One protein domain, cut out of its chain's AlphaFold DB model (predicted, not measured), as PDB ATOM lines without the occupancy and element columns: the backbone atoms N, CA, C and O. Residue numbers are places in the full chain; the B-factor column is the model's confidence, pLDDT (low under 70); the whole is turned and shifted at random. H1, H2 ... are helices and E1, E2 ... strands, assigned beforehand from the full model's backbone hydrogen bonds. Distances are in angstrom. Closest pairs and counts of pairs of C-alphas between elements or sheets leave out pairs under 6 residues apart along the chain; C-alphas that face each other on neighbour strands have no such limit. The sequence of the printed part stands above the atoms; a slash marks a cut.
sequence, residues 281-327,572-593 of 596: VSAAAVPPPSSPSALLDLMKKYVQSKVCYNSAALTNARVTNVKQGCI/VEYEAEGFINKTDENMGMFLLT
ATOM      1  N   VAL A 281     -52.819 -24.640  32.383       58.06
ATOM      2  CA  VAL A 281     -51.994 -23.587  31.793       58.06
ATOM      3  C   VAL A 281     -52.047 -23.714  30.277       58.06
ATOM      4  O   VAL A 281     -51.618 -24.719  29.714       58.06
ATOM      5  N   SER A 282     -52.546 -22.680  29.605       56.78
ATOM      6  CA  SER A 282     -52.476 -22.598  28.142       56.78
ATOM      7  C   SER A 282     -51.041 -22.326  27.669       56.78
ATOM      8  O   SER A 282     -50.245 -21.699  28.376       56.78
ATOM      9  N   ALA A 283     -50.711 -22.801  26.461       48.59
ATOM     10  CA  ALA A 283     -49.393 -22.643  25.849       48.59
ATOM     11  C   ALA A 283     -48.927 -21.176  25.861       48.59
ATOM     12  O   ALA A 283     -49.708 -20.257  25.610       48.59
ATOM     13  N   ALA A 284     -47.645 -20.965  26.169       45.38
ATOM     14  CA  ALA A 284     -47.060 -19.635  26.258       45.38
ATOM     15  C   ALA A 284     -47.164 -18.904  24.910       45.38
ATOM     16  O   ALA A 284     -46.727 -19.414  23.877       45.38
ATOM     17  N   ALA A 285     -47.715 -17.690  24.930       52.38
ATOM     18  CA  ALA A 285     -47.622 -16.790  23.794       52.38
ATOM     19  C   ALA A 285     -46.140 -16.481  23.522       52.38
ATOM     20  O   ALA A 285     -45.368 -16.221  24.445       52.38
ATOM     21  N   VAL A 286     -45.738 -16.520  22.250       55.28
ATOM     22  CA  VAL A 286     -44.404 -16.084  21.806       55.28
ATOM     23  C   VAL A 286     -44.142 -14.667  22.341       55.28
ATOM     24  O   VAL A 286     -45.015 -13.811  22.143       55.28
ATOM     25  N   PRO A 287     -42.979 -14.397  22.966       57.41
ATOM     26  CA  PRO A 287     -42.699 -13.106  23.580       57.41
ATOM     27  C   PRO A 287     -42.829 -11.970  22.554       57.41
ATOM     28  O   PRO A 287     -42.449 -12.147  21.388       57.41
ATOM     29  N   PRO A 288     -43.397 -10.816  22.947       61.69
ATOM     30  CA  PRO A 288     -43.512  -9.671  22.056       61.69
ATOM     31  C   PRO A 288     -42.117  -9.181  21.622       61.69
ATOM     32  O   PRO A 288     -41.162  -9.280  22.397       61.69
ATOM     33  N   PRO A 289     -41.969  -8.675  20.381       68.62
ATOM     34  CA  PRO A 289     -40.699  -8.121  19.925       68.62
ATOM     35  C   PRO A 289     -40.300  -6.945  20.823       68.62
ATOM     36  O   PRO A 289     -41.135  -6.115  21.152       68.62
ATOM     37  N   SER A 290     -39.038  -6.863  21.230       68.94
ATOM     38  CA  SER A 290     -38.557  -5.809  22.137       68.94
ATOM     39  C   SER A 290     -37.823  -4.670  21.423       68.94
ATOM     40  O   SER A 290     -37.511  -3.662  22.055       68.94
ATOM     41  N   SER A 291     -37.540  -4.800  20.120       83.81
ATOM     42  CA  SER A 291     -36.812  -3.774  19.372       83.81
ATOM     43  C   SER A 291     -37.733  -2.626  18.918       83.81
ATOM     44  O   SER A 291     -38.820  -2.883  18.392       83.81
ATOM     45  N   PRO A 292     -37.297  -1.356  19.042       83.00
ATOM     46  CA  PRO A 292     -38.086  -0.195  18.619       83.00
ATOM     47  C   PRO A 292     -38.556  -0.253  17.158       83.00
ATOM     48  O   PRO A 292     -39.685   0.126  16.857       83.00
ATOM     49  N   SER A 293     -37.724  -0.772  16.248       83.25
ATOM     50  CA  SER A 293     -38.063  -0.911  14.826       83.25
ATOM     51  C   SER A 293     -39.184  -1.923  14.584       83.25
ATOM     52  O   SER A 293     -40.143  -1.618  13.878       83.25
ATOM     53  N   ALA A 294     -39.120  -3.096  15.218       84.44
ATOM     54  CA  ALA A 294     -40.154  -4.118  15.079       84.44
ATOM     55  C   ALA A 294     -41.495  -3.668  15.682       84.44
ATOM     56  O   ALA A 294     -42.556  -4.011  15.155       84.44
ATOM     57  N   LEU A 295     -41.457  -2.881  16.763       81.88
ATOM     58  CA  LEU A 295     -42.647  -2.287  17.378       81.88
ATOM     59  C   LEU A 295     -43.288  -1.240  16.457       81.88
ATOM     60  O   LEU A 295     -44.504  -1.268  16.252       81.88
ATOM     61  N   LEU A 296     -42.472  -0.376  15.843       83.88
ATOM     62  CA  LEU A 296     -42.931   0.610  14.866       83.88
ATOM     63  C   LEU A 296     -43.576  -0.061  13.642       83.88
ATOM     64  O   LEU A 296     -44.633   0.375  13.186       83.88
ATOM     65  N   ASP A 297     -42.992  -1.148  13.138       86.25
ATOM     66  CA  ASP A 297     -43.554  -1.914  12.019       86.25
ATOM     67  C   ASP A 297     -44.898  -2.562  12.370       86.25
ATOM     68  O   ASP A 297     -45.817  -2.591  11.545       86.25
ATOM     69  N   LEU A 298     -45.045  -3.066  13.599       81.81
ATOM     70  CA  LEU A 298     -46.294  -3.675  14.055       81.81
ATOM     71  C   LEU A 298     -47.399  -2.625  14.224       81.81
ATOM     72  O   LEU A 298     -48.536  -2.853  13.806       81.81
ATOM     73  N   MET A 299     -47.044  -1.450  14.744       78.56
ATOM     74  CA  MET A 299     -47.931  -0.291  14.818       78.56
ATOM     75  C   MET A 299     -48.370   0.171  13.419       78.56
ATOM     76  O   MET A 299     -49.566   0.338  13.180       78.56
ATOM     77  N   LYS A 300     -47.437   0.297  12.463       84.31
ATOM     78  CA  LYS A 300     -47.745   0.650  11.065       84.31
ATOM     79  C   LYS A 300     -48.727  -0.337  10.433       84.31
ATOM     80  O   LYS A 300     -49.727   0.092   9.862       84.31
ATOM     81  N   LYS A 301     -48.501  -1.646  10.595       84.81
ATOM     82  CA  LYS A 301     -49.420  -2.693  10.109       84.81
ATOM     83  C   LYS A 301     -50.809  -2.581  10.732       84.81
ATOM     84  O   LYS A 301     -51.810  -2.686  10.026       84.81
ATOM     85  N   TYR A 302     -50.885  -2.350  12.042       82.00
ATOM     86  CA  TYR A 302     -52.162  -2.183  12.731       82.00
ATOM     87  C   TYR A 302     -52.929  -0.965  12.208       82.00
ATOM     88  O   TYR A 302     -54.095  -1.095  11.841       82.00
ATOM     89  N   VAL A 303     -52.275   0.193  12.108       82.88
ATOM     90  CA  VAL A 303     -52.892   1.426  11.602       82.88
ATOM     91  C   VAL A 303     -53.362   1.260  10.157       82.88
ATOM     92  O   VAL A 303     -54.488   1.629   9.842       82.88
ATOM     93  N   GLN A 304     -52.567   0.618   9.298       84.44
ATOM     94  CA  GLN A 304     -52.958   0.303   7.917       84.44
ATOM     95  C   GLN A 304     -54.161  -0.651   7.826       84.44
ATOM     96  O   GLN A 304     -54.919  -0.589   6.862       84.44
ATOM     97  N   SER A 305     -54.371  -1.513   8.827       82.56
ATOM     98  CA  SER A 305     -55.541  -2.402   8.879       82.56
ATOM     99  C   SER A 305     -56.852  -1.679   9.225       82.56
ATOM    100  O   SER A 305     -57.931  -2.266   9.111       82.56
ATOM    101  N   LYS A 306     -56.788  -0.416   9.668       80.88
ATOM    102  CA  LYS A 306     -57.948   0.379  10.084       80.88
ATOM    103  C   LYS A 306     -58.290   1.420   9.021       80.88
ATOM    104  O   LYS A 306     -57.571   2.390   8.826       80.88
ATOM    105  N   VAL A 307     -59.452   1.248   8.389       81.25
ATOM    106  CA  VAL A 307     -59.923   2.061   7.249       81.25
ATOM    107  C   VAL A 307     -59.999   3.566   7.554       81.25
ATOM    108  O   VAL A 307     -59.812   4.381   6.659       81.25
ATOM    109  N   CYS A 308     -60.261   3.948   8.806       81.44
ATOM    110  CA  CYS A 308     -60.450   5.348   9.201       81.44
ATOM    111  C   CYS A 308     -59.215   5.986   9.854       81.44
ATOM    112  O   CYS A 308     -59.320   7.100  10.365       81.44
ATOM    113  N   TYR A 309     -58.076   5.288   9.907       82.88
ATOM    114  CA  TYR A 309     -56.873   5.819  10.544       82.88
ATOM    115  C   TYR A 309     -55.963   6.497   9.517       82.88
ATOM    116  O   TYR A 309     -55.816   6.038   8.385       82.88
ATOM    117  N   ASN A 310     -55.312   7.585   9.924       80.75
ATOM    118  CA  ASN A 310     -54.357   8.299   9.091       80.75
ATOM    119  C   ASN A 310     -52.985   7.613   9.140       80.75
ATOM    120  O   ASN A 310     -52.140   7.930   9.977       80.75
ATOM    121  N   SER A 311     -52.747   6.677   8.223       82.88
ATOM    122  CA  SER A 311     -51.456   5.994   8.098       82.88
ATOM    123  C   SER A 311     -50.306   6.934   7.710       82.88
ATOM    124  O   SER A 311     -49.164   6.650   8.070       82.88
ATOM    125  N   ALA A 312     -50.585   8.072   7.059       82.69
ATOM    126  CA  ALA A 312     -49.567   9.059   6.699       82.69
ATOM    127  C   ALA A 312     -48.955   9.755   7.929       82.69
ATOM    128  O   ALA A 312     -47.794  10.160   7.874       82.69
ATOM    129  N   ALA A 313     -49.671   9.804   9.061       77.62
ATOM    130  CA  ALA A 313     -49.131  10.319  10.324       77.62
ATOM    131  C   ALA A 313     -47.939   9.491  10.845       77.62
ATOM    132  O   ALA A 313     -47.125   9.980  11.626       77.62
ATOM    133  N   LEU A 314     -47.805   8.237  10.389       79.81
ATOM    134  CA  LEU A 314     -46.721   7.334  10.778       79.81
ATOM    135  C   LEU A 314     -45.482   7.392   9.870       79.81
ATOM    136  O   LEU A 314     -44.556   6.602  10.074       79.81
ATOM    137  N   THR A 315     -45.445   8.292   8.882       80.75
ATOM    138  CA  THR A 315     -44.337   8.384   7.910       80.75
ATOM    139  C   THR A 315     -43.004   8.660   8.608       80.75
ATOM    140  O   THR A 315     -42.054   7.901   8.425       80.75
ATOM    141  N   ASN A 316     -42.989   9.657   9.496       79.62
ATOM    142  CA  ASN A 316     -41.823  10.055  10.293       79.62
ATOM    143  C   ASN A 316     -41.948   9.639  11.766       79.62
ATOM    144  O   ASN A 316     -41.260  10.179  12.631       79.62
ATOM    145  N   ALA A 317     -42.844   8.696  12.074       80.69
ATOM    146  CA  ALA A 317     -43.051   8.285  13.452       80.69
ATOM    147  C   ALA A 317     -41.836   7.542  14.009       80.69
ATOM    148  O   ALA A 317     -41.227   6.712  13.328       80.69
ATOM    149  N   ARG A 318     -41.530   7.799  15.281       81.38
ATOM    150  CA  ARG A 318     -40.454   7.130  16.013       81.38
ATOM    151  C   ARG A 318     -40.927   6.704  17.389       81.38
ATOM    152  O   ARG A 318     -41.696   7.406  18.037       81.38
ATOM    153  N   VAL A 319     -40.429   5.561  17.839       83.31
ATOM    154  CA  VAL A 319     -40.593   5.113  19.221       83.31
ATOM    155  C   VAL A 319     -39.630   5.918  20.090       83.31
ATOM    156  O   VAL A 319     -38.428   5.919  19.828       83.31
ATOM    157  N   THR A 320     -40.155   6.614  21.093       81.06
ATOM    158  CA  THR A 320     -39.373   7.442  22.022       81.06
ATOM    159  C   THR A 320     -39.011   6.682  23.290       81.06
ATOM    160  O   THR A 320     -37.930   6.895  23.836       81.06
ATOM    161  N   ASN A 321     -39.873   5.765  23.733       81.94
ATOM    162  CA  ASN A 321     -39.651   4.972  24.935       81.94
ATOM    163  C   ASN A 321     -40.308   3.592  24.821       81.94
ATOM    164  O   ASN A 321     -41.379   3.444  24.234       81.94
ATOM    165  N   VAL A 322     -39.673   2.584  25.416       82.94
ATOM    166  CA  VAL A 322     -40.198   1.218  25.511       82.94
ATOM    167  C   VAL A 322     -40.084   0.771  26.961       82.94
ATOM    168  O   VAL A 322     -39.010   0.375  27.419       82.94
ATOM    169  N   LYS A 323     -41.198   0.801  27.691       80.62
ATOM    170  CA  LYS A 323     -41.265   0.290  29.061       80.62
ATOM    171  C   LYS A 323     -41.543  -1.211  29.018       80.62
ATOM    172  O   LYS A 323     -42.617  -1.666  28.619       80.62
ATOM    173  N   GLN A 324     -40.534  -1.979  29.412       80.12
ATOM    174  CA  GLN A 324     -40.593  -3.434  29.544       80.12
ATOM    175  C   GLN A 324     -40.888  -3.829  30.997       80.12
ATOM    176  O   GLN A 324     -40.713  -3.033  31.916       80.12
ATOM    177  N   GLY A 325     -41.333  -5.070  31.217       74.56
ATOM    178  CA  GLY A 325     -41.696  -5.553  32.559       74.56
ATOM    179  C   GLY A 325     -43.040  -5.020  33.071       74.56
ATOM    180  O   GLY A 325     -43.373  -5.184  34.248       74.56
ATOM    181  N   CYS A 326     -43.824  -4.398  32.191       78.38
ATOM    182  CA  CYS A 326     -45.221  -4.083  32.429       78.38
ATOM    183  C   CYS A 326     -46.026  -5.392  32.469       78.38
ATOM    184  O   CYS A 326     -45.920  -6.238  31.583       78.38
ATOM    185  N   ILE A 327     -46.806  -5.586  33.525       76.94
ATOM    186  CA  ILE A 327     -47.602  -6.786  33.763       76.94
ATOM    187  C   ILE A 327     -48.991  -6.345  34.211       76.94
ATOM    188  O   ILE A 327     -49.139  -5.459  35.060       76.94
ATOM    189  N   VAL A 572     -45.378   1.374  24.940       78.31
ATOM    190  CA  VAL A 572     -44.568   2.054  23.924       78.31
ATOM    191  C   VAL A 572     -45.035   3.494  23.806       78.31
ATOM    192  O   VAL A 572     -46.185   3.742  23.448       78.31
ATOM    193  N   GLU A 573     -44.124   4.426  24.063       80.56
ATOM    194  CA  GLU A 573     -44.321   5.848  23.790       80.56
ATOM    195  C   GLU A 573     -43.735   6.148  22.407       80.56
ATOM    196  O   GLU A 573     -42.670   5.640  22.035       80.56
ATOM    197  N   TYR A 574     -44.442   6.947  21.615       80.44
ATOM    198  CA  TYR A 574     -44.031   7.285  20.259       80.44
ATOM    199  C   TYR A 574     -44.419   8.721  19.908       80.44
ATOM    200  O   TYR A 574     -45.368   9.288  20.447       80.44
ATOM    201  N   GLU A 575     -43.696   9.285  18.951       79.38
ATOM    202  CA  GLU A 575     -44.010  10.562  18.314       79.38
ATOM    203  C   GLU A 575     -44.451  10.303  16.873       79.38
ATOM    204  O   GLU A 575     -43.883   9.443  16.197       79.38
ATOM    205  N   ALA A 576     -45.469  11.027  16.404       78.88
ATOM    206  CA  ALA A 576     -46.019  10.929  15.053       78.88
ATOM    207  C   ALA A 576     -46.434  12.316  14.541       78.88
ATOM    208  O   ALA A 576     -46.762  13.209  15.325       78.88
ATOM    209  N   GLU A 577     -46.438  12.499  13.222       74.25
ATOM    210  CA  GLU A 577     -46.802  13.775  12.605       74.25
ATOM    211  C   GLU A 577     -48.323  13.872  12.443       74.25
ATOM    212  O   GLU A 577     -48.916  13.412  11.467       74.25
ATOM    213  N   GLY A 578     -48.971  14.475  13.440       68.81
ATOM    214  CA  GLY A 578     -50.418  14.668  13.475       68.81
ATOM    215  C   GLY A 578     -51.186  13.505  14.108       68.81
ATOM    216  O   GLY A 578     -50.625  12.579  14.690       68.81
ATOM    217  N   PHE A 579     -52.516  13.571  14.035       64.62
ATOM    218  CA  PHE A 579     -53.392  12.593  14.685       64.62
ATOM    219  C   PHE A 579     -53.552  11.329  13.832       64.62
ATOM    220  O   PHE A 579     -53.997  11.405  12.685       64.62
ATOM    221  N   ILE A 580     -53.264  10.162  14.422       72.44
ATOM    222  CA  ILE A 580     -53.532   8.844  13.813       72.44
ATOM    223  C   ILE A 580     -55.043   8.591  13.733       72.44
ATOM    224  O   ILE A 580     -55.540   8.110  12.716       72.44
ATOM    225  N   ASN A 581     -55.782   8.950  14.782       69.38
ATOM    226  CA  ASN A 581     -57.236   8.881  14.831       69.38
ATOM    227  C   ASN A 581     -57.767  10.068  15.652       69.38
ATOM    228  O   ASN A 581     -57.360  10.263  16.792       69.38
ATOM    229  N   LYS A 582     -58.658  10.878  15.066       57.16
ATOM    230  CA  LYS A 582     -59.215  12.086  15.706       57.16
ATOM    231  C   LYS A 582     -60.267  11.782  16.782       57.16
ATOM    232  O   LYS A 582     -60.629  12.688  17.522       57.16
ATOM    233  N   THR A 583     -60.774  10.550  16.843       53.91
ATOM    234  CA  THR A 583     -61.796  10.109  17.811       53.91
ATOM    235  C   THR A 583     -61.251   9.163  18.883       53.91
ATOM    236  O   THR A 583     -62.023   8.669  19.698       53.91
ATOM    237  N   ASP A 584     -59.943   8.886  18.890       55.59
ATOM    238  CA  ASP A 584     -59.307   8.081  19.935       55.59
ATOM    239  C   ASP A 584     -58.935   8.983  21.115       55.59
ATOM    240  O   ASP A 584     -58.013   9.794  21.022       55.59
ATOM    241  N   GLU A 585     -59.653   8.852  22.228       46.41
ATOM    242  CA  GLU A 585     -59.365   9.602  23.460       46.41
ATOM    243  C   GLU A 585     -58.027   9.177  24.101       46.41
ATOM    244  O   GLU A 585     -57.449   9.926  24.882       46.41
ATOM    245  N   ASN A 586     -57.475   8.020  23.713       48.97
ATOM    246  CA  ASN A 586     -56.246   7.436  24.267       48.97
ATOM    247  C   ASN A 586     -54.957   7.899  23.560       48.97
ATOM    248  O   ASN A 586     -54.008   7.120  23.437       48.97
ATOM    249  N   MET A 587     -54.939   9.141  23.060       44.75
ATOM    250  CA  MET A 587     -53.822   9.760  22.334       44.75
ATOM    251  C   MET A 587     -52.438   9.261  22.800       44.75
ATOM    252  O   MET A 587     -52.005   9.570  23.905       44.75
ATOM    253  N   GLY A 588     -51.722   8.522  21.946       44.75
ATOM    254  CA  GLY A 588     -50.306   8.205  22.173       44.75
ATOM    255  C   GLY A 588     -49.990   6.891  22.896       44.75
ATOM    256  O   GLY A 588     -48.814   6.609  23.096       44.75
ATOM    257  N   MET A 589     -50.979   6.058  23.235       43.66
ATOM    258  CA  MET A 589     -50.738   4.785  23.930       43.66
ATOM    259  C   MET A 589     -51.112   3.573  23.061       43.66
ATOM    260  O   MET A 589     -52.289   3.277  22.859       43.66
ATOM    261  N   PHE A 590     -50.113   2.833  22.560       46.44
ATOM    262  CA  PHE A 590     -50.321   1.543  21.884       46.44
ATOM    263  C   PHE A 590     -50.081   0.373  22.844       46.44
ATOM    264  O   PHE A 590     -49.001   0.230  23.411       46.44
ATOM    265  N   LEU A 591     -51.067  -0.523  22.957       39.97
ATOM    266  CA  LEU A 591     -50.894  -1.852  23.550       39.97
ATOM    267  C   LEU A 591     -50.551  -2.851  22.448       39.97
ATOM    268  O   LEU A 591     -51.382  -3.199  21.608       39.97
ATOM    269  N   LEU A 592     -49.313  -3.331  22.465       43.00
ATOM    270  CA  LEU A 592     -48.857  -4.397  21.580       43.00
ATOM    271  C   LEU A 592     -49.119  -5.734  22.253       43.00
ATOM    272  O   LEU A 592     -48.239  -6.347  22.848       43.00
ATOM    273  N   THR A 593     -50.368  -6.176  22.175       33.78
ATOM    274  CA  THR A 593     -50.790  -7.454  22.748       33.78
ATOM    275  C   THR A 593     -51.140  -8.392  21.613       33.78
ATOM    276  O   THR A 593     -52.042  -8.141  20.813       33.78
TER     277      THR A 593
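What this domain is: This is residues 281 to 327 and 572 to 593 of the 596 residues of the protein "Hypothetical protein" of Rotaria sordida (UniProt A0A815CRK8). A helix, H1, packs with its first part on a two-stranded antiparallel ribbon of long E1 and short E2, and a one-turn helix, H2, sits by H1's last residues. Residues 281 to 290 form an extended tail leading into H1, and residues 576 to 593 loop away from E2 and fold back. The 69 printed residues hold two named helices and two named strands, in the order H1, H2, E1, E2; the class is mixed, helices and strands, with under half of the residues in named elements. The whole is elongated, 40 by 24 by 21 A, yet only just compact, close to loose, with a radius of gyration of the C-alphas of 13.1 A.

How they stand to each other: H1, residues 292 to 304, touches H2, residues 311 to 314, with residues 300 to 304 alone; the closest C-alphas, those of Gln 304 and Ser 311, are 5.9 A apart. H1 and E1, residues 318 to 327, have 6 pairs of C-alphas within 8 A, the closest being those of Pro 292 and Val 319 at 5.9 A. E2, residues 572 to 575, is the antiparallel neighbour of E1 at 165 degrees, with N 320 and O 573 at 2.9 A and N 575 and O 318 at 2.9 A, both within hydrogen-bond range. H1 and E2 are near each other, with 6 pairs of C-alphas within 10 A, while H2 and E2 are apart. In H1 every O i to N i+4 pair is within hydrogen-bond range; H2 is too short for such a pair.

Where its parts are: H1 begins at C-alpha 292, (-38.086, -0.195, 18.619), and is 18.3 A long; H2 is 5.6 A. E1 is 23.7 A long and bends by 55 degrees at residue 324. E2, 10.2 A, ends at C-alpha 575, (-44.010, 10.562, 18.314).

The domain as a whole: The C-alphas farthest apart, of Val 281 and Gly 578, are 42.4 A apart. Residues 328 to 571 are not printed, and C-alphas 327 and 572 are 13.6 A apart across the cut. Of the links printed whole, H2 to E1 is tight and H1 to H2 short. Mean pLDDT of the printed part is 71.0; residues 281 to 290, 578 to 579 and 581 to 593 are under 70.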